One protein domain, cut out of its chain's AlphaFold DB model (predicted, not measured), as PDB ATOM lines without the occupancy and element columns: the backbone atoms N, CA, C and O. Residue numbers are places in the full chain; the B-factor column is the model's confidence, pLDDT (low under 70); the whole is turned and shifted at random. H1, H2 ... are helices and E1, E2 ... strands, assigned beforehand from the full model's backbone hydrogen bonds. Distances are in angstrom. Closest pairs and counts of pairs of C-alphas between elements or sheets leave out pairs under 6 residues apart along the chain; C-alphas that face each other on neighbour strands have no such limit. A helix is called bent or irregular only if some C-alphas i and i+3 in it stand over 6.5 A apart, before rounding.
ATOM      1  N   ARG A  21     203.015 145.589 123.474       93.19
ATOM      2  CA  ARG A  21     203.707 144.478 122.806       93.19
ATOM      3  C   ARG A  21     205.072 144.938 122.315       93.19
ATOM      4  O   ARG A  21     205.154 145.888 121.544       93.19
ATOM      5  N   VAL A  22     206.130 144.242 122.717       94.19
ATOM      6  CA  VAL A  22     207.510 144.554 122.319       94.19
ATOM      7  C   VAL A  22     208.166 143.318 121.716       94.19
ATOM      8  O   VAL A  22     208.070 142.224 122.273       94.19
ATOM      9  N   ARG A  23     208.832 143.474 120.565       94.56
ATOM     10  CA  ARG A  23     209.562 142.387 119.899       94.56
ATOM     11  C   ARG A  23     211.033 142.382 120.303       94.56
ATOM     12  O   ARG A  23     211.685 143.419 120.265       94.56
ATOM     13  N   ARG A  24     211.570 141.207 120.640       94.06
ATOM     14  CA  ARG A  24     213.001 140.998 120.903       94.06
ATOM     15  C   ARG A  24     213.403 139.548 120.648       94.06
ATOM     16  O   ARG A  24     212.715 138.630 121.085       94.06
ATOM     17  N   GLY A  25     214.513 139.342 119.934       92.00
ATOM     18  CA  GLY A  25     215.050 138.003 119.649       92.00
ATOM     19  C   GLY A  25     214.088 137.093 118.872       92.00
ATOM     20  O   GLY A  25     214.081 135.891 119.100       92.00
ATOM     21  N   GLY A  26     213.222 137.661 118.024       94.56
ATOM     22  CA  GLY A  26     212.178 136.917 117.302       94.56
ATOM     23  C   GLY A  26     210.916 136.608 118.122       94.56
ATOM     24  O   GLY A  26     209.970 136.031 117.595       94.56
ATOM     25  N   TYR A  27     210.857 137.022 119.392       95.75
ATOM     26  CA  TYR A  27     209.710 136.802 120.273       95.75
ATOM     27  C   TYR A  27     208.958 138.102 120.548       95.75
ATOM     28  O   TYR A  27     209.532 139.187 120.502       95.75
ATOM     29  N   THR A  28     207.663 137.985 120.845       95.44
ATOM     30  CA  THR A  28     206.829 139.104 121.306       95.44
ATOM     31  C   THR A  28     206.570 138.944 122.799       95.44
ATOM     32  O   THR A  28     206.090 137.896 123.233       95.44
ATOM     33  N   PHE A  29     206.862 139.995 123.552       95.50
ATOM     34  CA  PHE A  29     206.607 140.127 124.980       95.50
ATOM     35  C   PHE A  29     205.515 141.163 125.217       95.50
ATOM     36  O   PHE A  29     205.316 142.049 124.384       95.50
ATOM     37  N   VAL A  30     204.822 141.060 126.347       94.31
ATOM     38  CA  VAL A  30     203.863 142.075 126.795       94.31
ATOM     39  C   VAL A  30     204.379 142.694 128.081       94.31
ATOM     40  O   VAL A  30     204.717 141.970 129.011       94.31
ATOM     41  N   VAL A  31     204.463 144.020 128.116       91.88
ATOM     42  CA  VAL A  31     204.942 144.802 129.263       91.88
ATOM     43  C   VAL A  31     203.921 145.865 129.642       91.88
ATOM     44  O   VAL A  31     203.132 146.308 128.804       91.88
ATOM     45  N   ASN A  32     203.931 146.295 130.898       88.12
ATOM     46  CA  ASN A  32     203.089 147.391 131.357       88.12
ATOM     47  C   ASN A  32     203.476 148.694 130.640       88.12
ATOM     48  O   ASN A  32     204.661 148.949 130.395       88.12
ATOM     49  N   ARG A  33     202.468 149.505 130.298       83.06
ATOM     50  CA  ARG A  33     202.650 150.808 129.641       83.06
ATOM     51  C   ARG A  33     203.239 151.827 130.619       83.06
ATOM     52  O   ARG A  33     203.051 151.696 131.824       83.06
ATOM     53  N   ASP A  34     203.939 152.819 130.076       72.12
ATOM     54  CA  ASP A  34     204.251 154.090 130.747       72.12
ATOM     55  C   ASP A  34     205.037 153.991 132.069       72.12
ATOM     56  O   ASP A  34     204.975 154.880 132.914       72.12
ATOM     57  N   ILE A  35     205.824 152.921 132.249       68.94
ATOM     58  CA  ILE A  35     206.668 152.720 133.438       68.94
ATOM     59  C   ILE A  35     208.151 152.716 133.041       68.94
ATOM     60  O   ILE A  35     208.522 152.022 132.081       68.94
ATOM     61  N   PRO A  36     209.026 153.408 133.803       74.75
ATOM     62  CA  PRO A  36     210.469 153.411 133.583       74.75
ATOM     63  C   PRO A  36     211.077 152.006 133.456       74.75
ATOM     64  O   PRO A  36     210.546 151.010 133.954       74.75
ATOM     65  N   ASN A  37     212.251 151.921 132.827       82.25
ATOM     66  CA  ASN A  37     213.023 150.680 132.666       82.25
ATOM     67  C   ASN A  37     212.394 149.601 131.758       82.25
ATOM     68  O   ASN A  37     212.748 148.430 131.894       82.25
ATOM     69  N   GLU A  38     211.545 149.968 130.787       87.25
ATOM     70  CA  GLU A  38     210.977 149.027 129.797       87.25
ATOM     71  C   GLU A  38     212.036 148.084 129.207       87.25
ATOM     72  O   GLU A  38     211.851 146.868 129.194       87.25
ATOM     73  N   LYS A  39     213.186 148.627 128.782       89.50
ATOM     74  CA  LYS A  39     214.288 147.834 128.221       89.50
ATOM     75  C   LYS A  39     214.721 146.705 129.162       89.50
ATOM     76  O   LYS A  39     214.814 145.566 128.713       89.50
ATOM     77  N   LYS A  40     214.919 146.998 130.456       90.38
ATOM     78  CA  LYS A  40     215.309 145.999 131.471       90.38
ATOM     79  C   LYS A  40     214.213 144.955 131.690       90.38
ATOM     80  O   LYS A  40     214.523 143.782 131.882       90.38
ATOM     81  N   THR A  41     212.946 145.355 131.627       91.38
ATOM     82  CA  THR A  41     211.815 144.423 131.721       91.38
ATOM     83  C   THR A  41     211.777 143.469 130.535       91.38
ATOM     84  O   THR A  41     211.681 142.256 130.716       91.38
ATOM     85  N   VAL A  42     211.916 143.997 129.319       93.56
ATOM     86  CA  VAL A  42     211.958 143.188 128.095       93.56
ATOM     87  C   VAL A  42     213.183 142.272 128.091       93.56
ATOM     88  O   VAL A  42     213.072 141.114 127.698       93.56
ATOM     89  N   ASP A  43     214.338 142.753 128.562       94.25
ATOM     90  CA  ASP A  43     215.527 141.928 128.809       94.25
ATOM     91  C   ASP A  43     215.204 140.739 129.716       94.25
ATOM     92  O   ASP A  43     215.480 139.592 129.364       94.25
ATOM     93  N   ARG A  44     214.532 140.994 130.840       94.88
ATOM     94  CA  ARG A  44     214.210 139.949 131.807       94.88
ATOM     95  C   ARG A  44     213.194 138.932 131.277       94.88
ATOM     96  O   ARG A  44     213.367 137.733 131.486       94.88
ATOM     97  N   LEU A  45     212.173 139.370 130.540       96.06
ATOM     98  CA  LEU A  45     211.230 138.457 129.877       96.06
ATOM     99  C   LEU A  45     211.909 137.641 128.766       96.06
ATOM    100  O   LEU A  45     211.601 136.463 128.569       96.06
ATOM    101  N   HIS A  46     212.877 138.232 128.068       97.31
ATOM    102  CA  HIS A  46     213.694 137.509 127.103       97.31
ATOM    103  C   HIS A  46     214.591 136.464 127.782       97.31
ATOM    104  O   HIS A  46     214.726 135.354 127.266       97.31
ATOM    105  N   ASP A  47     215.129 136.747 128.969       96.94
ATOM    106  CA  ASP A  47     215.851 135.751 129.764       96.94
ATOM    107  C   ASP A  47     214.940 134.602 130.223       96.94
ATOM    108  O   ASP A  47     215.346 133.442 130.127       96.94
ATOM    109  N   ALA A  48     213.682 134.873 130.604       98.06
ATOM    110  CA  ALA A  48     212.697 133.806 130.837       98.06
ATOM    111  C   ALA A  48     212.526 132.908 129.607       98.06
ATOM    112  O   ALA A  48     212.521 131.680 129.726       98.06
ATOM    113  N   LYS A  49     212.457 133.507 128.412       98.38
ATOM    114  CA  LYS A  49     212.364 132.749 127.162       98.38
ATOM    115  C   LYS A  49     213.593 131.872 126.926       98.38
ATOM    116  O   LYS A  49     213.448 130.709 126.551       98.38
ATOM    117  N   LYS A  50     214.800 132.381 127.183       98.06
ATOM    118  CA  LYS A  50     216.038 131.590 127.081       98.06
ATOM    119  C   LYS A  50     216.045 130.414 128.060       98.06
ATOM    120  O   LYS A  50     216.413 129.308 127.670       98.06
ATOM    121  N   VAL A  51     215.604 130.628 129.301       98.44
ATOM    122  CA  VAL A  51     215.488 129.565 130.313       98.44
ATOM    123  C   VAL A  51     214.482 128.497 129.877       98.44
ATOM    124  O   VAL A  51     214.808 127.312 129.926       98.44
ATOM    125  N   GLU A  52     213.303 128.885 129.380       98.62
ATOM    126  CA  GLU A  52     212.305 127.948 128.838       98.62
ATOM    127  C   GLU A  52     212.890 127.093 127.702       98.62
ATOM    128  O   GLU A  52     212.757 125.869 127.706       98.62
ATOM    129  N   LEU A  53     213.566 127.724 126.736       98.38
ATOM    130  CA  LEU A  53     214.184 127.021 125.612       98.38
ATOM    131  C   LEU A  53     215.272 126.052 126.078       98.38
ATOM    132  O   LEU A  53     215.301 124.907 125.622       98.38
ATOM    133  N   ARG A  54     216.123 126.477 127.021       98.38
ATOM    134  CA  ARG A  54     217.145 125.617 127.625       98.38
ATOM    135  C   ARG A  54     216.509 124.395 128.282       98.38
ATOM    136  O   ARG A  54     216.897 123.279 127.959       98.38
ATOM    137  N   LEU A  55     215.494 124.590 129.126       98.69
ATOM    138  CA  LEU A  55     214.766 123.499 129.781       98.69
ATOM    139  C   LEU A  55     214.186 122.514 128.761       98.69
ATOM    140  O   LEU A  55     214.387 121.307 128.893       98.69
ATOM    141  N   LYS A  56     213.518 123.013 127.714       98.62
ATOM    142  CA  LYS A  56     212.970 122.165 126.645       98.62
ATOM    143  C   LYS A  56     214.052 121.360 125.939       98.62
ATOM    144  O   LYS A  56     213.858 120.171 125.703       98.62
ATOM    145  N   ASN A  57     215.182 121.981 125.614       98.56
ATOM    146  CA  ASN A  57     216.295 121.303 124.955       98.56
ATOM    147  C   ASN A  57     216.901 120.224 125.856       98.56
ATOM    148  O   ASN A  57     217.001 119.077 125.433       98.56
ATOM    149  N   THR A  58     217.189 120.537 127.121       98.56
ATOM    150  CA  THR A  58     217.684 119.547 128.084       98.56
ATOM    151  C   THR A  58     216.704 118.386 128.252       98.56
ATOM    152  O   THR A  58     217.108 117.225 128.229       98.56
ATOM    153  N   MET A  59     215.401 118.664 128.357       98.56
ATOM    154  CA  MET A  59     214.387 117.615 128.449       98.56
ATOM    155  C   MET A  59     214.338 116.739 127.191       98.56
ATOM    156  O   MET A  59     214.216 115.522 127.316       98.56
ATOM    157  N   ARG A  60     214.449 117.319 125.988       98.56
ATOM    158  CA  ARG A  60     214.526 116.549 124.733       98.56
ATOM    159  C   ARG A  60     215.723 115.603 124.744       98.56
ATOM    160  O   ARG A  60     215.556 114.434 124.413       98.56
ATOM    161  N   GLU A  61     216.890 116.081 125.164       98.19
ATOM    162  CA  GLU A  61     218.101 115.261 125.230       98.19
ATOM    163  C   GLU A  61     217.987 114.121 126.248       98.19
ATOM    164  O   GLU A  61     218.334 112.980 125.946       98.19
ATOM    165  N   GLU A  62     217.429 114.378 127.433       98.00
ATOM    166  CA  GLU A  62     217.179 113.317 128.417       98.00
ATOM    167  C   GLU A  62     216.164 112.288 127.891       98.00
ATOM    168  O   GLU A  62     216.349 111.088 128.093       98.00
ATOM    169  N   LEU A  63     215.127 112.721 127.165       98.06
ATOM    170  CA  LEU A  63     214.160 111.815 126.543       98.06
ATOM    171  C   LEU A  63     214.780 110.960 125.430       98.06
ATOM    172  O   LEU A  63     214.495 109.764 125.388       98.06
ATOM    173  N   LYS A  64     215.635 111.538 124.574       98.00
ATOM    174  CA  LYS A  64     216.387 110.799 123.540       98.00
ATOM    175  C   LYS A  64     217.273 109.717 124.157       98.00
ATOM    176  O   LYS A  64     217.345 108.614 123.637       98.00
ATOM    177  N   LYS A  65     217.883 110.011 125.308       97.75
ATOM    178  CA  LYS A  65     218.720 109.075 126.078       97.75
ATOM    179  C   LYS A  65     217.913 108.065 126.911       97.75
ATOM    180  O   LYS A  65     218.498 107.345 127.711       97.75
ATOM    181  N   GLY A  66     216.580 108.055 126.811       96.75
ATOM    182  CA  GLY A  66     215.712 107.173 127.600       96.75
ATOM    183  C   GLY A  66     215.568 107.551 129.085       96.75
ATOM    184  O   GLY A  66     214.921 106.834 129.841       96.75
ATOM    185  N   ARG A  67     216.095 108.703 129.524       95.62
ATOM    186  CA  ARG A  67     216.205 109.124 130.939       95.62
ATOM    187  C   ARG A  67     214.994 109.897 131.475       95.62
ATOM    188  O   ARG A  67     215.096 110.629 132.454       95.62
ATOM    189  N   GLY A  68     213.825 109.741 130.853       93.19
ATOM    190  CA  GLY A  68     212.599 110.425 131.287       93.19
ATOM    191  C   GLY A  68     211.966 109.842 132.557       93.19
ATOM    192  O   GLY A  68     211.285 110.564 133.286       93.19
ATOM    193  N   GLY A  69     212.165 108.542 132.818       95.75
ATOM    194  CA  GLY A  69     211.569 107.828 133.953       95.75
ATOM    195  C   GLY A  69     210.071 108.115 134.121       95.75
ATOM    196  O   GLY A  69     209.330 108.240 133.140       95.75
ATOM    197  N   LYS A  70     209.634 108.314 135.372       95.75
ATOM    198  CA  LYS A  70     208.244 108.675 135.706       95.75
ATOM    199  C   LYS A  70     207.781 110.018 135.115       95.75
ATOM    200  O   LYS A  70     206.588 110.223 134.908       95.75
ATOM    201  N   PHE A  71     208.710 110.918 134.777       98.00
ATOM    202  CA  PHE A  71     208.410 112.246 134.234       98.00
ATOM    203  C   PHE A  71     208.345 112.296 132.705       98.00
ATOM    204  O   PHE A  71     208.056 113.354 132.150       98.00
ATOM    205  N   LYS A  72     208.543 111.173 131.999       98.06
ATOM    206  CA  LYS A  72     208.573 111.121 130.525       98.06
ATOM    207  C   LYS A  72     207.406 111.877 129.874       98.06
ATOM    208  O   LYS A  72     207.609 112.667 128.954       98.06
ATOM    209  N   LYS A  73     206.187 111.662 130.371       97.94
ATOM    210  CA  LYS A  73     204.964 112.312 129.867       97.94
ATOM    211  C   LYS A  73     204.871 113.804 130.220       97.94
ATOM    212  O   LYS A  73     204.440 114.591 129.385       97.94
ATOM    213  N   HIS A  74     205.339 114.188 131.407       98.38
ATOM    214  CA  HIS A  74     205.389 115.579 131.867       98.38
ATOM    215  C   HIS A  74     206.386 116.398 131.036       98.38
ATOM    216  O   HIS A  74     206.067 117.489 130.572       98.38
ATOM    217  N   MET A  75     207.561 115.829 130.756       98.62
ATOM    218  CA  MET A  75     208.584 116.449 129.908       98.62
ATOM    219  C   MET A  75     208.079 116.649 128.477       98.62
ATOM    220  O   MET A  75     208.198 117.746 127.939       98.62
ATOM    221  N   LYS A  76     207.463 115.620 127.872       98.25
ATOM    222  CA  LYS A  76     206.845 115.742 126.540       98.25
ATOM    223  C   LYS A  76     205.787 116.842 126.510       98.25
ATOM    224  O   LYS A  76     205.829 117.700 125.632       98.25
ATOM    225  N   HIS A  77     204.897 116.865 127.503       98.12
ATOM    226  CA  HIS A  77     203.881 117.906 127.617       98.12
ATOM    227  C   HIS A  77     204.497 119.311 127.699       98.12
ATOM    228  O   HIS A  77     204.084 120.200 126.952       98.12
ATOM    229  N   PHE A  78     205.516 119.509 128.538       98.56
ATOM    230  CA  PHE A  78     206.201 120.796 128.660       98.56
ATOM    231  C   PHE A  78     206.874 121.230 127.351       98.56
ATOM    232  O   PHE A  78     206.734 122.381 126.941       98.56
ATOM    233  N   ILE A  79     207.565 120.308 126.668       98.56
ATOM    234  CA  ILE A  79     208.236 120.555 125.381       98.56
ATOM    235  C   ILE A  79     207.247 121.043 124.319       98.56
ATOM    236  O   ILE A  79     207.545 122.000 123.601       98.56
ATOM    237  N   GLU A  80     206.090 120.390 124.229       97.75
ATOM    238  CA  GLU A  80     205.050 120.672 123.236       97.75
ATOM    239  C   GLU A  80     204.235 121.931 123.561       97.75
ATOM    240  O   GLU A  80     203.696 122.566 122.657       97.75
ATOM    241  N   THR A  81     204.152 122.323 124.835       98.31
ATOM    242  CA  THR A  81     203.355 123.482 125.252       98.31
ATOM    243  C   THR A  81     204.052 124.783 124.883       98.31
ATOM    244  O   THR A  81     205.190 125.033 125.281       98.31
ATOM    245  N   GLN A  82     203.376 125.650 124.135       98.12
ATOM    246  CA  GLN A  82     203.894 126.977 123.812       98.12
ATOM    247  C   GLN A  82     203.706 127.936 124.994       98.12
ATOM    248  O   GLN A  82     202.615 128.004 125.554       98.12
ATOM    249  N   HIS A  83     204.741 128.709 125.334       98.38
ATOM    250  CA  HIS A  83     204.673 129.755 126.360       98.38
ATOM    251  C   HIS A  83     204.854 131.142 125.743       98.38
ATOM    252  O   HIS A  83     205.735 131.355 124.899       98.38
ATOM    253  N   ARG A  84     204.036 132.086 126.207       97.75
ATOM    254  CA  ARG A  84     204.165 133.523 125.952       97.75
ATOM    255  C   ARG A  84     204.432 134.223 127.282       97.75
ATOM    256  O   ARG A  84     203.737 133.936 128.250       97.75
ATOM    257  N   PHE A  85     205.424 135.111 127.323       97.44
ATOM    258  CA  PHE A  85     205.873 135.761 128.558       97.44
ATOM    259  C   PHE A  85     205.410 137.209 128.637       97.44
ATOM    260  O   PHE A  85     205.622 137.996 127.710       97.44
ATOM    261  N   PHE A  86     204.710 137.507 129.721       95.88
ATOM    262  CA  PHE A  86     204.030 138.766 129.980       95.88
ATOM    263  C   PHE A  86     204.547 139.309 131.316       95.88
ATOM    264  O   PHE A  86     204.906 138.551 132.218       95.88
ATOM    265  N   GLU A  87     204.600 140.622 131.455       93.44
ATOM    266  CA  GLU A  87     204.745 141.254 132.758       93.44
ATOM    267  C   GLU A  87     203.402 141.223 133.497       93.44
ATOM    268  O   GLU A  87     202.347 141.409 132.890       93.44
ATOM    269  N   MET A  88     203.438 140.987 134.807       91.25
ATOM    270  CA  MET A  88     202.270 141.153 135.673       91.25
ATOM    271  C   MET A  88     201.847 142.627 135.751       91.25
ATOM    272  O   MET A  88     202.720 143.491 135.883       91.25
ATOM    273  N   PRO A  89     200.538 142.944 135.755       86.62
ATOM    274  CA  PRO A  89     200.061 144.287 136.072       86.62
ATOM    275  C   PRO A  89     200.579 144.749 137.441       86.62
ATOM    276  O   PRO A  89     200.558 143.977 138.399       86.62
ATOM    277  N   LEU A  90     201.022 146.008 137.550       78.44
ATOM    278  CA  LEU A  90     201.551 146.560 138.812       78.44
ATOM    279  C   LEU A  90     200.508 146.594 139.937       78.44
ATOM    280  O   LEU A  90     200.844 146.427 141.104       78.44
ATOM    281  N   LYS A  91     199.247 146.842 139.576       72.44
ATOM    282  CA  LYS A  91     198.099 146.721 140.470       72.44
ATOM    283  C   LYS A  91     197.452 145.377 140.172       72.44
ATOM    284  O   LYS A  91     196.730 145.245 139.188       72.44
ATOM    285  N   ASN A  92     197.773 144.381 140.981       72.06
ATOM    286  CA  ASN A  92     197.165 143.062 140.911       72.06
ATOM    287  C   ASN A  92     196.729 142.631 142.317       72.06
ATOM    288  O   ASN A  92     197.148 143.223 143.310       72.06
ATOM    289  N   GLU A  93     195.878 141.613 142.394       66.25
ATOM    290  CA  GLU A  93     195.250 141.151 143.638       66.25
ATOM    291  C   GLU A  93     196.192 140.317 144.539       66.25
ATOM    292  O   GLU A  93     195.754 139.408 145.233       66.25
ATOM    293  N   GLY A  94     197.501 140.607 144.536       73.56
ATOM    294  CA  GLY A  94     198.503 139.927 145.371       73.56
ATOM    295  C   GLY A  94     199.236 138.765 144.692       73.56
ATOM    296  O   GLY A  94     199.934 137.998 145.355       73.56
ATOM    297  N   PHE A  95     199.123 138.635 143.370       82.12
ATOM    298  CA  PHE A  95     199.839 137.626 142.593       82.12
ATOM    299  C   PHE A  95     201.241 138.111 142.224       82.12
ATOM    300  O   PHE A  95     201.418 139.149 141.588       82.12
ATOM    301  N   TYR A  96     202.254 137.306 142.542       88.81
ATOM    302  CA  TYR A  96     203.619 137.551 142.069       88.81
ATOM    303  C   TYR A  96     203.857 136.976 140.670       88.81
ATOM    304  O   TYR A  96     204.668 137.510 139.913       88.81
ATOM    305  N   GLY A  97     203.131 135.935 140.288       92.94
ATOM    306  CA  GLY A  97     203.170 135.339 138.962       92.94
ATOM    307  C   GLY A  97     201.870 134.613 138.674       92.94
ATOM    308  O   GLY A  97     201.027 134.445 139.558       92.94
ATOM    309  N   LEU A  98     201.681 134.270 137.404       93.88
ATOM    310  CA  LEU A  98     200.518 133.517 136.973       93.88
ATOM    311  C   LEU A  98     200.799 132.746 135.687       93.88
ATOM    312  O   LEU A  98     201.209 133.321 134.679       93.88
ATOM    313  N   ASN A  99     200.490 131.453 135.677       95.75
ATOM    314  CA  ASN A  99     200.549 130.618 134.485       95.75
ATOM    315  C   ASN A  99     199.142 130.274 133.979       95.75
ATOM    316  O   ASN A  99     198.552 129.255 134.349       95.75
ATOM    317  N   LYS A 100     198.619 131.104 133.074       94.19
ATOM    318  CA  LYS A 100     197.270 130.949 132.525       94.19
ATOM    319  C   LYS A 100     197.239 129.975 131.339       94.19
ATOM    320  O   LYS A 100     197.828 130.277 130.292       94.19
ATOM    321  N   PRO A 101     196.507 128.850 131.419       95.88
ATOM    322  CA  PRO A 101     196.213 128.023 130.253       95.88
ATOM    323  C   PRO A 101     195.229 128.742 129.315       95.88
ATOM    324  O   PRO A 101     194.276 129.373 129.763       95.88
ATOM    325  N   LYS A 102     195.439 128.642 127.998       95.69
ATOM    326  CA  LYS A 102     194.543 129.218 126.983       95.69
ATOM    327  C   LYS A 102     194.031 128.133 126.041       95.69
ATOM    328  O   LYS A 102     194.796 127.255 125.630       95.69
ATOM    329  N   ASN A 103     192.748 128.224 125.687       95.31
ATOM    330  CA  ASN A 103     192.043 127.291 124.800       95.31
ATOM    331  C   ASN A 103     192.193 125.831 125.264       95.31
ATOM    332  O   ASN A 103     192.748 124.986 124.556       95.31
ATOM    333  N   VAL A 104     191.770 125.552 126.499       96.62
ATOM    334  CA  VAL A 104     191.844 124.204 127.075       96.62
ATOM    335  C   VAL A 104     190.886 123.273 126.337       96.62
ATOM    336  O   VAL A 104     189.710 123.581 126.181       96.62
ATOM    337  N   HIS A 105     191.394 122.131 125.885       96.44
ATOM    338  CA  HIS A 105     190.634 121.132 125.139       96.44
ATOM    339  C   HIS A 105     191.082 119.716 125.517       96.44
ATOM    340  O   HIS A 105     192.197 119.493 126.000       96.44
ATOM    341  N   LYS A 106     190.205 118.732 125.308       97.69
ATOM    342  CA  LYS A 106     190.517 117.314 125.523       97.69
ATOM    343  C   LYS A 106     191.366 116.784 124.365       97.69
ATOM    344  O   LYS A 106     191.148 117.146 123.215       97.69
ATOM    345  N   THR A 107     192.325 115.911 124.666       96.50
ATOM    346  CA  THR A 107     193.217 115.303 123.667       96.50
ATOM    347  C   THR A 107     193.281 113.783 123.807       96.50
ATOM    348  O   THR A 107     193.055 113.235 124.888       96.50
ATOM    349  N   ASN A 108     193.692 113.098 122.740       96.44
ATOM    350  CA  ASN A 108     193.968 111.653 122.758       96.44
ATOM    351  C   ASN A 108     195.384 111.321 123.275       96.44
ATOM    352  O   ASN A 108     195.835 110.183 123.188       96.44
ATOM    353  N   LYS A 109     196.118 112.313 123.803       95.25
ATOM    354  CA  LYS A 109     197.468 112.119 124.349       95.25
ATOM    355  C   LYS A 109     197.408 111.413 125.715       95.25
ATOM    356  O   LYS A 109     196.414 111.561 126.424       95.25
ATOM    357  N   PRO A 110     198.480 110.718 126.143       95.62
ATOM    358  CA  PRO A 110     198.527 110.081 127.458       95.62
ATOM    359  C   PRO A 110     198.234 111.062 128.610       95.62
ATOM    360  O   PRO A 110     198.677 112.214 128.542       95.62
ATOM    361  N   PRO A 111     197.553 110.627 129.687       97.06
ATOM    362  CA  PRO A 111     197.156 111.502 130.788       97.06
ATOM    363  C   PRO A 111     198.359 112.038 131.580       97.06
ATOM    364  O   PRO A 111     199.235 111.269 131.985       97.06
ATOM    365  N   VAL A 112     198.385 113.344 131.859       96.69
ATOM    366  CA  VAL A 112     199.442 114.040 132.617       96.69
ATOM    367  C   VAL A 112     198.817 114.777 133.796       96.69
ATOM    368  O   VAL A 112     197.861 115.529 133.609       96.69
ATOM    369  N   GLY A 113     199.374 114.557 134.991       93.94
ATOM    370  CA  GLY A 113     198.873 115.155 136.228       93.94
ATOM    371  C   GLY A 113     197.406 114.822 136.515       93.94
ATOM    372  O   GLY A 113     196.835 113.882 135.952       93.94
ATOM    373  N   LYS A 114     196.797 115.624 137.390       94.12
ATOM    374  CA  LYS A 114     195.391 115.484 137.804       94.12
ATOM    375  C   LYS A 114     194.399 115.813 136.682       94.12
ATOM    376  O   LYS A 114     193.341 115.196 136.613       94.12
ATOM    377  N   ASP A 115     194.775 116.695 135.753       94.69
ATOM    378  CA  ASP A 115     193.939 117.099 134.606       94.69
ATOM    379  C   ASP A 115     193.973 116.128 133.419       94.69
ATOM    380  O   ASP A 115     193.370 116.378 132.369       94.69
ATOM    381  N   LYS A 116     194.658 114.988 133.573       96.25
ATOM    382  CA  LYS A 116     194.629 113.854 132.642       96.25
ATOM    383  C   LYS A 116     194.887 114.291 131.193       96.25
ATOM    384  O   LYS A 116     196.027 114.584 130.827       96.25
ATOM    385  N   ASN A 117     193.852 114.299 130.360       97.25
ATOM    386  CA  ASN A 117     193.907 114.464 128.908       97.25
ATOM    387  C   ASN A 117     193.642 115.903 128.439       97.25
ATOM    388  O   ASN A 117     193.707 116.162 127.235       97.25
ATOM    389  N   LEU A 118     193.337 116.823 129.358       97.81
ATOM    390  CA  LEU A 118     193.143 118.234 129.036       97.81
ATOM    391  C   LEU A 118     194.481 118.900 128.722       97.81
ATOM    392  O   LEU A 118     195.456 118.714 129.451       97.81
ATOM    393  N   ARG A 119     194.536 119.675 127.640       97.19
ATOM    394  CA  ARG A 119     195.724 120.426 127.219       97.19
ATOM    395  C   ARG A 119     195.339 121.850 126.830       97.19
ATOM    396  O   ARG A 119     194.293 122.035 126.213       97.19
ATOM    397  N   PRO A 120     196.175 122.851 127.139       97.38
ATOM    398  CA  PRO A 120     196.025 124.174 126.562       97.38
ATOM    399  C   PRO A 120     196.681 124.210 125.176       97.38
ATOM    400  O   PRO A 120     197.689 123.538 124.944       97.38
ATOM    401  N   SER A 121     196.172 125.035 124.260       96.88
ATOM    402  CA  SER A 121     196.887 125.314 123.005       96.88
ATOM    403  C   SER A 121     198.191 126.080 123.266       96.88
ATOM    404  O   SER A 121     199.194 125.863 122.590       96.88
ATOM    405  N   TYR A 122     198.185 126.973 124.257       97.88
ATOM    406  CA  TYR A 122     199.357 127.703 124.734       97.88
ATOM    407  C   TYR A 122     199.124 128.213 126.160       97.88
ATOM    408  O   TYR A 122     198.000 128.206 126.663       97.88
ATOM    409  N   ARG A 123     200.190 128.672 126.812       97.81
ATOM    410  CA  ARG A 123     200.149 129.293 128.136       97.81
ATOM    411  C   ARG A 123     200.658 130.725 128.088       97.81
ATOM    412  O   ARG A 123     201.645 131.018 127.408       97.81
ATOM    413  N   VAL A 124     199.979 131.603 128.816       97.00
ATOM    414  CA  VAL A 124     200.455 132.954 129.120       97.00
ATOM    415  C   VAL A 124     201.067 132.905 130.510       97.00
ATOM    416  O   VAL A 124     200.365 132.667 131.487       97.00
ATOM    417  N   VAL A 125     202.384 133.081 130.578       97.56
ATOM    418  CA  VAL A 125     203.145 133.119 131.826       97.56
ATOM    419  C   VAL A 125     203.424 134.576 132.151       97.56
ATOM    420  O   VAL A 125     204.201 135.240 131.461       97.56
ATOM    421  N   MET A 126     202.754 135.069 133.179       96.00
ATOM    422  CA  MET A 126     202.866 136.426 133.675       96.00
ATOM    423  C   MET A 126     203.816 136.437 134.872       96.00
ATOM    424  O   MET A 126     203.692 135.608 135.772       96.00
ATOM    425  N   LEU A 127     204.788 137.346 134.874       95.12
ATOM    426  CA  LEU A 127     205.821 137.427 135.909       95.12
ATOM    427  C   LEU A 127     205.902 138.846 136.461       95.12
ATOM    428  O   LEU A 127     205.942 139.811 135.693       95.12
ATOM    429  N   THR A 128     205.978 138.989 137.782       92.69
ATOM    430  CA  THR A 128     206.356 140.266 138.393       92.69
ATOM    431  C   THR A 128     207.828 140.522 138.110       92.69
ATOM    432  O   THR A 128     208.710 139.802 138.577       92.69
ATOM    433  N   ILE A 129     208.090 141.534 137.285       90.44
ATOM    434  CA  ILE A 129     209.447 141.958 136.925       90.44
ATOM    435  C   ILE A 129     209.851 143.209 137.697       90.44
ATOM    436  O   ILE A 129     211.022 143.364 138.048       90.44
ATOM    437  N   ARG A 130     208.888 144.102 137.932       86.75
ATOM    438  CA  ARG A 130     209.092 145.398 138.565       86.75
ATOM    439  C   ARG A 130     208.169 145.571 139.760       86.75
ATOM    440  O   ARG A 130     207.030 145.116 139.732       86.75
ATOM    441  N   ASN A 131     208.661 146.302 140.749       79.69
ATOM    442  CA  ASN A 131     207.847 146.840 141.831       79.69
ATOM    443  C   ASN A 131     207.150 148.133 141.393       79.69
ATOM    444  O   ASN A 131     207.498 148.739 140.376       79.69
ATOM    445  N   THR A 132     206.192 148.595 142.195       76.88
ATOM    446  CA  THR A 132     205.444 149.843 141.955       76.88
ATOM    447  C   THR A 132     206.339 151.082 141.876       76.88
ATOM    448  O   THR A 132     206.001 152.028 141.173       76.88
ATOM    449  N   ASN A 133     207.513 151.062 142.516       76.81
ATOM    450  CA  ASN A 133     208.529 152.117 142.420       76.81
ATOM    451  C   ASN A 133     209.453 152.001 141.184       76.81
ATOM    452  O   ASN A 133     210.439 152.725 141.080       76.81
ATOM    453  N   GLY A 134     209.195 151.060 140.266       74.12
ATOM    454  CA  GLY A 134     209.970 150.860 139.035       74.12
ATOM    455  C   GLY A 134     211.296 150.103 139.200       74.12
ATOM    456  O   GLY A 134     211.997 149.883 138.203       74.12
ATOM    457  N   SER A 135     211.645 149.682 140.422       81.81
ATOM    458  CA  SER A 135     212.796 148.806 140.674       81.81
ATOM    459  C   SER A 135     212.560 147.413 140.091       81.81
ATOM    460  O   SER A 135     211.444 146.899 140.124       81.81
ATOM    461  N   VAL A 136     213.608 146.804 139.531       83.31
ATOM    462  CA  VAL A 136     213.539 145.471 138.913       83.31
ATOM    463  C   VAL A 136     213.909 144.407 139.940       83.31
ATOM    464  O   VAL A 136     214.909 144.547 140.644       83.31
ATOM    465  N   GLU A 137     213.147 143.317 139.976       83.25
ATOM    466  CA  GLU A 137     213.391 142.189 140.872       83.25
ATOM    467  C   GLU A 137     214.769 141.543 140.665       83.25
ATOM    468  O   GLU A 137     215.312 141.455 139.549       83.25
ATOM    469  N   SER A 138     215.339 141.027 141.757       89.12
ATOM    470  CA  SER A 138     216.639 140.354 141.708       89.12
ATOM    471  C   SER A 138     216.584 139.114 140.811       89.12
ATOM    472  O   SER A 138     215.543 138.464 140.673       89.12
ATOM    473  N   CYS A 139     217.711 138.756 140.188       89.81
ATOM    474  CA  CYS A 139     217.776 137.585 139.305       89.81
ATOM    475  C   CYS A 139     217.344 136.298 140.022       89.81
ATOM    476  O   CYS A 139     216.638 135.478 139.440       89.81
ATOM    477  N   THR A 140     217.706 136.145 141.298       93.19
ATOM    478  CA  THR A 140     217.348 134.976 142.111       93.19
ATOM    479  C   THR A 140     215.847 134.887 142.366       93.19
ATOM    480  O   THR A 140     215.269 133.815 142.184       93.19
ATOM    481  N   LYS A 141     215.200 135.991 142.771       92.94
ATOM    482  CA  LYS A 141     213.746 136.018 143.001       92.94
ATOM    483  C   LYS A 141     212.987 135.752 141.705       92.94
ATOM    484  O   LYS A 141     212.113 134.891 141.674       92.94
ATOM    485  N   PHE A 142     213.400 136.410 140.626       94.62
ATOM    486  CA  PHE A 142     212.830 136.203 139.301       94.62
ATOM    487  C   PHE A 142     212.941 134.751 138.829       94.62
ATOM    488  O   PHE A 142     211.958 134.185 138.360       94.62
ATOM    489  N   LEU A 143     214.119 134.130 138.952       97.12
ATOM    490  CA  LEU A 143     214.307 132.755 138.498       97.12
ATOM    491  C   LEU A 143     213.455 131.780 139.317       97.12
ATOM    492  O   LEU A 143     212.858 130.879 138.737       97.12
ATOM    493  N   LYS A 144     213.355 131.974 140.639       97.12
ATOM    494  CA  LYS A 144     212.457 131.178 141.488       97.12
ATOM    495  C   LYS A 144     211.008 131.285 141.024       97.12
ATOM    496  O   LYS A 144     210.384 130.256 140.798       97.12
ATOM    497  N   LEU A 145     210.522 132.507 140.807       97.06
ATOM    498  CA  LEU A 145     209.172 132.745 140.304       97.06
ATOM    499  C   LEU A 145     208.952 132.094 138.930       97.06
ATOM    500  O   LEU A 145     207.967 131.400 138.722       97.06
ATOM    501  N   LEU A 146     209.889 132.254 137.997       98.38
ATOM    502  CA  LEU A 146     209.792 131.642 136.675       98.38
ATOM    503  C   LEU A 146     209.684 130.114 136.751       98.38
ATOM    504  O   LEU A 146     208.871 129.521 136.046       98.38
ATOM    505  N   ILE A 147     210.517 129.469 137.572       98.62
ATOM    506  CA  ILE A 147     210.487 128.012 137.720       98.62
ATOM    507  C   ILE A 147     209.183 127.557 138.380       98.62
ATOM    508  O   ILE A 147     208.597 126.583 137.904       98.62
ATOM    509  N   HIS A 148     208.705 128.289 139.386       97.88
ATOM    510  CA  HIS A 148     207.404 128.065 140.010       97.88
ATOM    511  C   HIS A 148     206.278 128.097 138.967       97.88
ATOM    512  O   HIS A 148     205.543 127.124 138.809       97.88
ATOM    513  N   GLU A 149     206.207 129.160 138.161       98.06
ATOM    514  CA  GLU A 149     205.167 129.279 137.142       98.06
ATOM    515  C   GLU A 149     205.280 128.186 136.076       98.06
ATOM    516  O   GLU A 149     204.287 127.559 135.715       98.06
ATOM    517  N   LEU A 150     206.481 127.885 135.577       98.69
ATOM    518  CA  LEU A 150     206.669 126.820 134.585       98.69
ATOM    519  C   LEU A 150     206.345 125.423 135.144       98.69
ATOM    520  O   LEU A 150     205.960 124.541 134.367       98.69
ATOM    521  N   ALA A 151     206.446 125.207 136.460       98.50
ATOM    522  CA  ALA A 151     206.086 123.940 137.093       98.50
ATOM    523  C   ALA A 151     204.592 123.623 136.929       98.50
ATOM    524  O   ALA A 151     204.260 122.464 136.671       98.50
ATOM    525  N   HIS A 152     203.708 124.631 136.923       97.75
ATOM    526  CA  HIS A 152     202.288 124.439 136.591       97.75
ATOM    527  C   HIS A 152     202.087 123.858 135.186       97.75
ATOM    528  O   HIS A 152     201.193 123.033 134.976       97.75
ATOM    529  N   THR A 153     202.937 124.220 134.216       98.44
ATOM    530  CA  THR A 153     202.909 123.576 132.897       98.44
ATOM    531  C   THR A 153     203.349 122.125 132.997       98.44
ATOM    532  O   THR A 153     202.661 121.250 132.489       98.44
ATOM    533  N   VAL A 154     204.481 121.839 133.643       98.31
ATOM    534  CA  VAL A 154     205.004 120.465 133.746       98.31
ATOM    535  C   VAL A 154     203.993 119.546 134.443       98.31
ATOM    536  O   VAL A 154     203.783 118.419 133.996       98.31
ATOM    537  N   ALA A 155     203.319 120.036 135.482       97.69
ATOM    538  CA  ALA A 155     202.284 119.314 136.215       97.69
ATOM    539  C   ALA A 155     200.937 119.226 135.465       97.69
ATOM    540  O   ALA A 155     200.063 118.457 135.861       97.69
ATOM    541  N   ASN A 156     200.790 119.939 134.340       97.44
ATOM    542  CA  ASN A 156     199.558 120.066 133.561       97.44
ATOM    543  C   ASN A 156     198.387 120.647 134.380       97.44
ATOM    544  O   ASN A 156     197.261 120.191 134.238       97.44
ATOM    545  N   HIS A 157     198.632 121.653 135.223       96.31
ATOM    546  CA  HIS A 157     197.573 122.328 135.987       96.31
ATOM    547  C   HIS A 157     196.836 123.300 135.063       96.31
ATOM    548  O   HIS A 157     197.331 124.396 134.783       96.31
ATOM    549  N   VAL A 158     195.736 122.844 134.465       94.44
ATOM    550  CA  VAL A 158     194.927 123.591 133.484       94.44
ATOM    551  C   VAL A 158     193.527 123.932 133.990       94.44
ATOM    552  O   VAL A 158     192.839 124.728 133.354       94.44
ATOM    553  N   THR A 159     193.108 123.337 135.103       89.50
ATOM    554  CA  THR A 159     191.890 123.693 135.838       89.50
ATOM    555  C   THR A 159     192.255 124.400 137.139       89.50
ATOM    556  O   THR A 159     193.335 124.165 137.679       89.50
ATOM    557  N   TRP A 160     191.369 125.278 137.616       81.94
ATOM    558  CA  TRP A 160     191.528 125.946 138.906       81.94
ATOM    559  C   TRP A 160     191.296 124.961 140.056       81.94
ATOM    560  O   TRP A 160     190.371 124.145 139.993       81.94
ATOM    561  N   ARG A 161     192.113 125.068 141.106       80.25
ATOM    562  CA  ARG A 161     191.932 124.398 142.399       80.25
ATOM    563  C   ARG A 161     192.344 125.356 143.514       80.25
ATOM    564  O   ARG A 161     193.148 126.255 143.279       80.25
ATOM    565  N   GLU A 162     191.827 125.130 144.717       77.62
ATOM    566  CA  GLU A 162     192.204 125.914 145.903       77.62
ATOM    567  C   GLU A 162     193.684 125.739 146.275       77.62
ATOM    568  O   GLU A 162     194.343 126.715 146.618       77.62
ATOM    569  N   ASP A 163     194.223 124.519 146.146       78.50
ATOM    570  CA  ASP A 163     195.651 124.223 146.313       78.50
ATOM    571  C   ASP A 163     196.187 123.425 145.115       78.50
ATOM    572  O   ASP A 163     195.920 122.229 144.940       78.50
ATOM    573  N   ASP A 164     196.979 124.113 144.296       81.56
ATOM    574  CA  ASP A 164     197.680 123.561 143.140       81.56
ATOM    575  C   ASP A 164     199.188 123.390 143.380       81.56
ATOM    576  O   ASP A 164     199.953 123.190 142.434       81.56
ATOM    577  N   HIS A 165     199.619 123.400 144.645       89.19
ATOM    578  CA  HIS A 165     201.017 123.307 145.080       89.19
ATOM    579  C   HIS A 165     201.311 122.026 145.877       89.19
ATOM    580  O   HIS A 165     202.282 121.939 146.637       89.19
ATOM    581  N   GLY A 166     200.495 120.993 145.653       90.88
ATOM    582  CA  GLY A 166     200.648 119.660 146.230       90.88
ATOM    583  C   GLY A 166     201.916 118.906 145.788       90.88
ATOM    584  O   GLY A 166     202.853 119.439 145.190       90.88
ATOM    585  N   LYS A 167     201.968 117.604 146.103       93.81
ATOM    586  CA  LYS A 167     203.153 116.759 145.855       93.81
ATOM    587  C   LYS A 167     203.584 116.732 144.381       93.81
ATOM    588  O   LYS A 167     204.778 116.786 144.099       93.81
ATOM    589  N   ASP A 168     202.636 116.649 143.453       94.62
ATOM    590  CA  ASP A 168     202.898 116.621 142.011       94.62
ATOM    591  C   ASP A 168     203.536 117.918 141.505       94.62
ATOM    592  O   ASP A 168     204.512 117.860 140.754       94.62
ATOM    593  N   PHE A 169     203.055 119.070 141.977       96.69
ATOM    594  CA  PHE A 169     203.675 120.363 141.698       96.69
ATOM    595  C   PHE A 169     205.128 120.413 142.187       96.69
ATOM    596  O   PHE A 169     206.031 120.686 141.395       96.69
ATOM    597  N   LYS A 170     205.376 120.079 143.462       97.62
ATOM    598  CA  LYS A 170     206.721 120.120 144.072       97.62
ATOM    599  C   LYS A 170     207.713 119.214 143.342       97.62
ATOM    600  O   LYS A 170     208.872 119.572 143.126       97.62
ATOM    601  N   GLU A 171     207.258 118.037 142.921       97.75
ATOM    602  CA  GLU A 171     208.056 117.119 142.111       97.75
ATOM    603  C   GLU A 171     208.394 117.704 140.727       97.75
ATOM    604  O   GLU A 171     209.530 117.571 140.261       97.75
ATOM    605  N   CYS A 172     207.440 118.378 140.082       98.25
ATOM    606  CA  CYS A 172     207.642 119.043 138.794       98.25
ATOM    607  C   CYS A 172     208.573 120.261 138.899       98.25
ATOM    608  O   CYS A 172     209.433 120.457 138.037       98.25
ATOM    609  N   GLU A 173     208.460 121.047 139.966       98.44
ATOM    610  CA  GLU A 173     209.352 122.171 140.249       98.44
ATOM    611  C   GLU A 173     210.794 121.686 140.482       98.44
ATOM    612  O   GLU A 173     211.746 122.191 139.879       98.44
ATOM    613  N   SER A 174     210.964 120.625 141.277       98.44
ATOM    614  CA  SER A 174     212.261 119.977 141.502       98.44
ATOM    615  C   SER A 174     212.870 119.428 140.206       98.44
ATOM    616  O   SER A 174     214.069 119.597 139.948       98.44
ATOM    617  N   LEU A 175     212.046 118.832 139.333       98.44
ATOM    618  CA  LEU A 175     212.476 118.391 138.006       98.44
ATOM    619  C   LEU A 175     213.048 119.556 137.188       98.44
ATOM    620  O   LEU A 175     214.118 119.401 136.597       98.44
ATOM    621  N   LEU A 176     212.377 120.709 137.157       98.62
ATOM    622  CA  LEU A 176     212.845 121.884 136.417       98.62
ATOM    623  C   LEU A 176     214.197 122.383 136.931       98.62
ATOM    624  O   LEU A 176     215.115 122.589 136.133       98.62
ATOM    625  N   TRP A 177     214.367 122.491 138.250       98.44
ATOM    626  CA  TRP A 177     215.656 122.847 138.847       98.44
ATOM    627  C   TRP A 177     216.761 121.851 138.491       98.44
ATOM    628  O   TRP A 177     217.871 122.256 138.137       98.44
ATOM    629  N   LYS A 178     216.463 120.547 138.529       98.00
ATOM    630  CA  LYS A 178     217.403 119.497 138.115       98.00
ATOM    631  C   LYS A 178     217.800 119.640 136.646       98.00
ATOM    632  O   LYS A 178     218.977 119.495 136.329       98.00
ATOM    633  N   MET A 179     216.845 119.921 135.757       97.81
ATOM    634  CA  MET A 179     217.124 120.125 134.332       97.81
ATOM    635  C   MET A 179     217.976 121.374 134.099       97.81
ATOM    636  O   MET A 179     218.929 121.322 133.331       97.81
ATOM    637  N   LEU A 180     217.705 122.473 134.803       95.88
ATOM    638  CA  LEU A 180     218.462 123.715 134.640       95.88
ATOM    639  C   LEU A 180     219.928 123.597 135.092       95.88
ATOM    640  O   LEU A 180     220.799 124.271 134.546       95.88
ATOM    641  N   ARG A 181     220.210 122.737 136.080       95.44
ATOM    642  CA  ARG A 181     221.573 122.468 136.579       95.44
ATOM    643  C   ARG A 181     222.396 121.568 135.657       95.44
ATOM    644  O   ARG A 181     223.613 121.506 135.816       95.44
ATOM    645  N   LYS A 182     221.764 120.865 134.711       90.56
ATOM    646  CA  LYS A 182     222.486 120.058 133.725       90.56
ATOM    647  C   LYS A 182     223.203 120.985 132.734       90.56
ATOM    648  O   LYS A 182     222.636 121.986 132.281       90.56
TER     649      LYS A 182
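What this domain is: This is residues 21 to 182 of the 183 residues of an uncharacterized protein of bacterium TMED178 (UniProt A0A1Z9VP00). A small sheet, E3 E5 E4, has the long helix H1 and the shorter H3 over the same face, while H2 and H4 pack crosswise toward the far end of H1. The hairpin E1-E2 packs on the first part of H1 and beside E3. The 162 printed residues hold four named helices and five named strands, in the order E1 E2 H1 H2 E3 E4 E5 H3 H4; the larger sheet is mixed, the class mixed. The whole is compact, radius of gyration of the C-alphas 15.7 A, spanning 46 by 33 by 27 A.

Where its parts are: E3 is residues 82 to 87, 16.9 A; E5 122 to 127, 16.2 A; E4 97 to 102, 16.0 A. H1, residues 38 to 64, is 39.1 A long and begins at C-alpha (210.977, 149.027, 129.797). H3 is 139 to 154, 22.1 A; H2 is 69 to 80, 18.0 A, irregular with C-alphas 70 and 73 7.6 A apart. H4 is 167 to 181, 21.4 A, ending at C-alpha (221.573, 122.468, 136.579). E1 is 21 to 24 and E2 27 to 31.

How they stand to each other: E3 and E5 are parallel, N 84 to O 123 2.9 A; E5 and E4 form an antiparallel hairpin, N 100 to O 124 2.8 A. In two layers, helices on one face of a sheet, H1 has a height of 10.5 A and H3 8.6 A. H3 touches H4 at a steep tilt of 55 degrees, closest C-alphas Ala 151 and Glu 173, 4.9 A. Residues 56 to 63 of H1 touch H2, closest C-alphas Lys 56 and Ile 79, 5.2 A. In hairpin E1-E2, antiparallel, N 22 to O 29 is 2.9 A. Every O i to N i+4 pair is within hydrogen-bond range in H1 and H4, 6 of 8 in H2 and 10 of 12 in H3.

The domain as a whole: The farthest C-alphas, Asp 34 and Gly 66, are 48.4 A apart. The printed part has no cut; links E4 to E5, E5 to H3 and H3 to H4 are long. Residues 35 and 93 are under 70 in pLDDT.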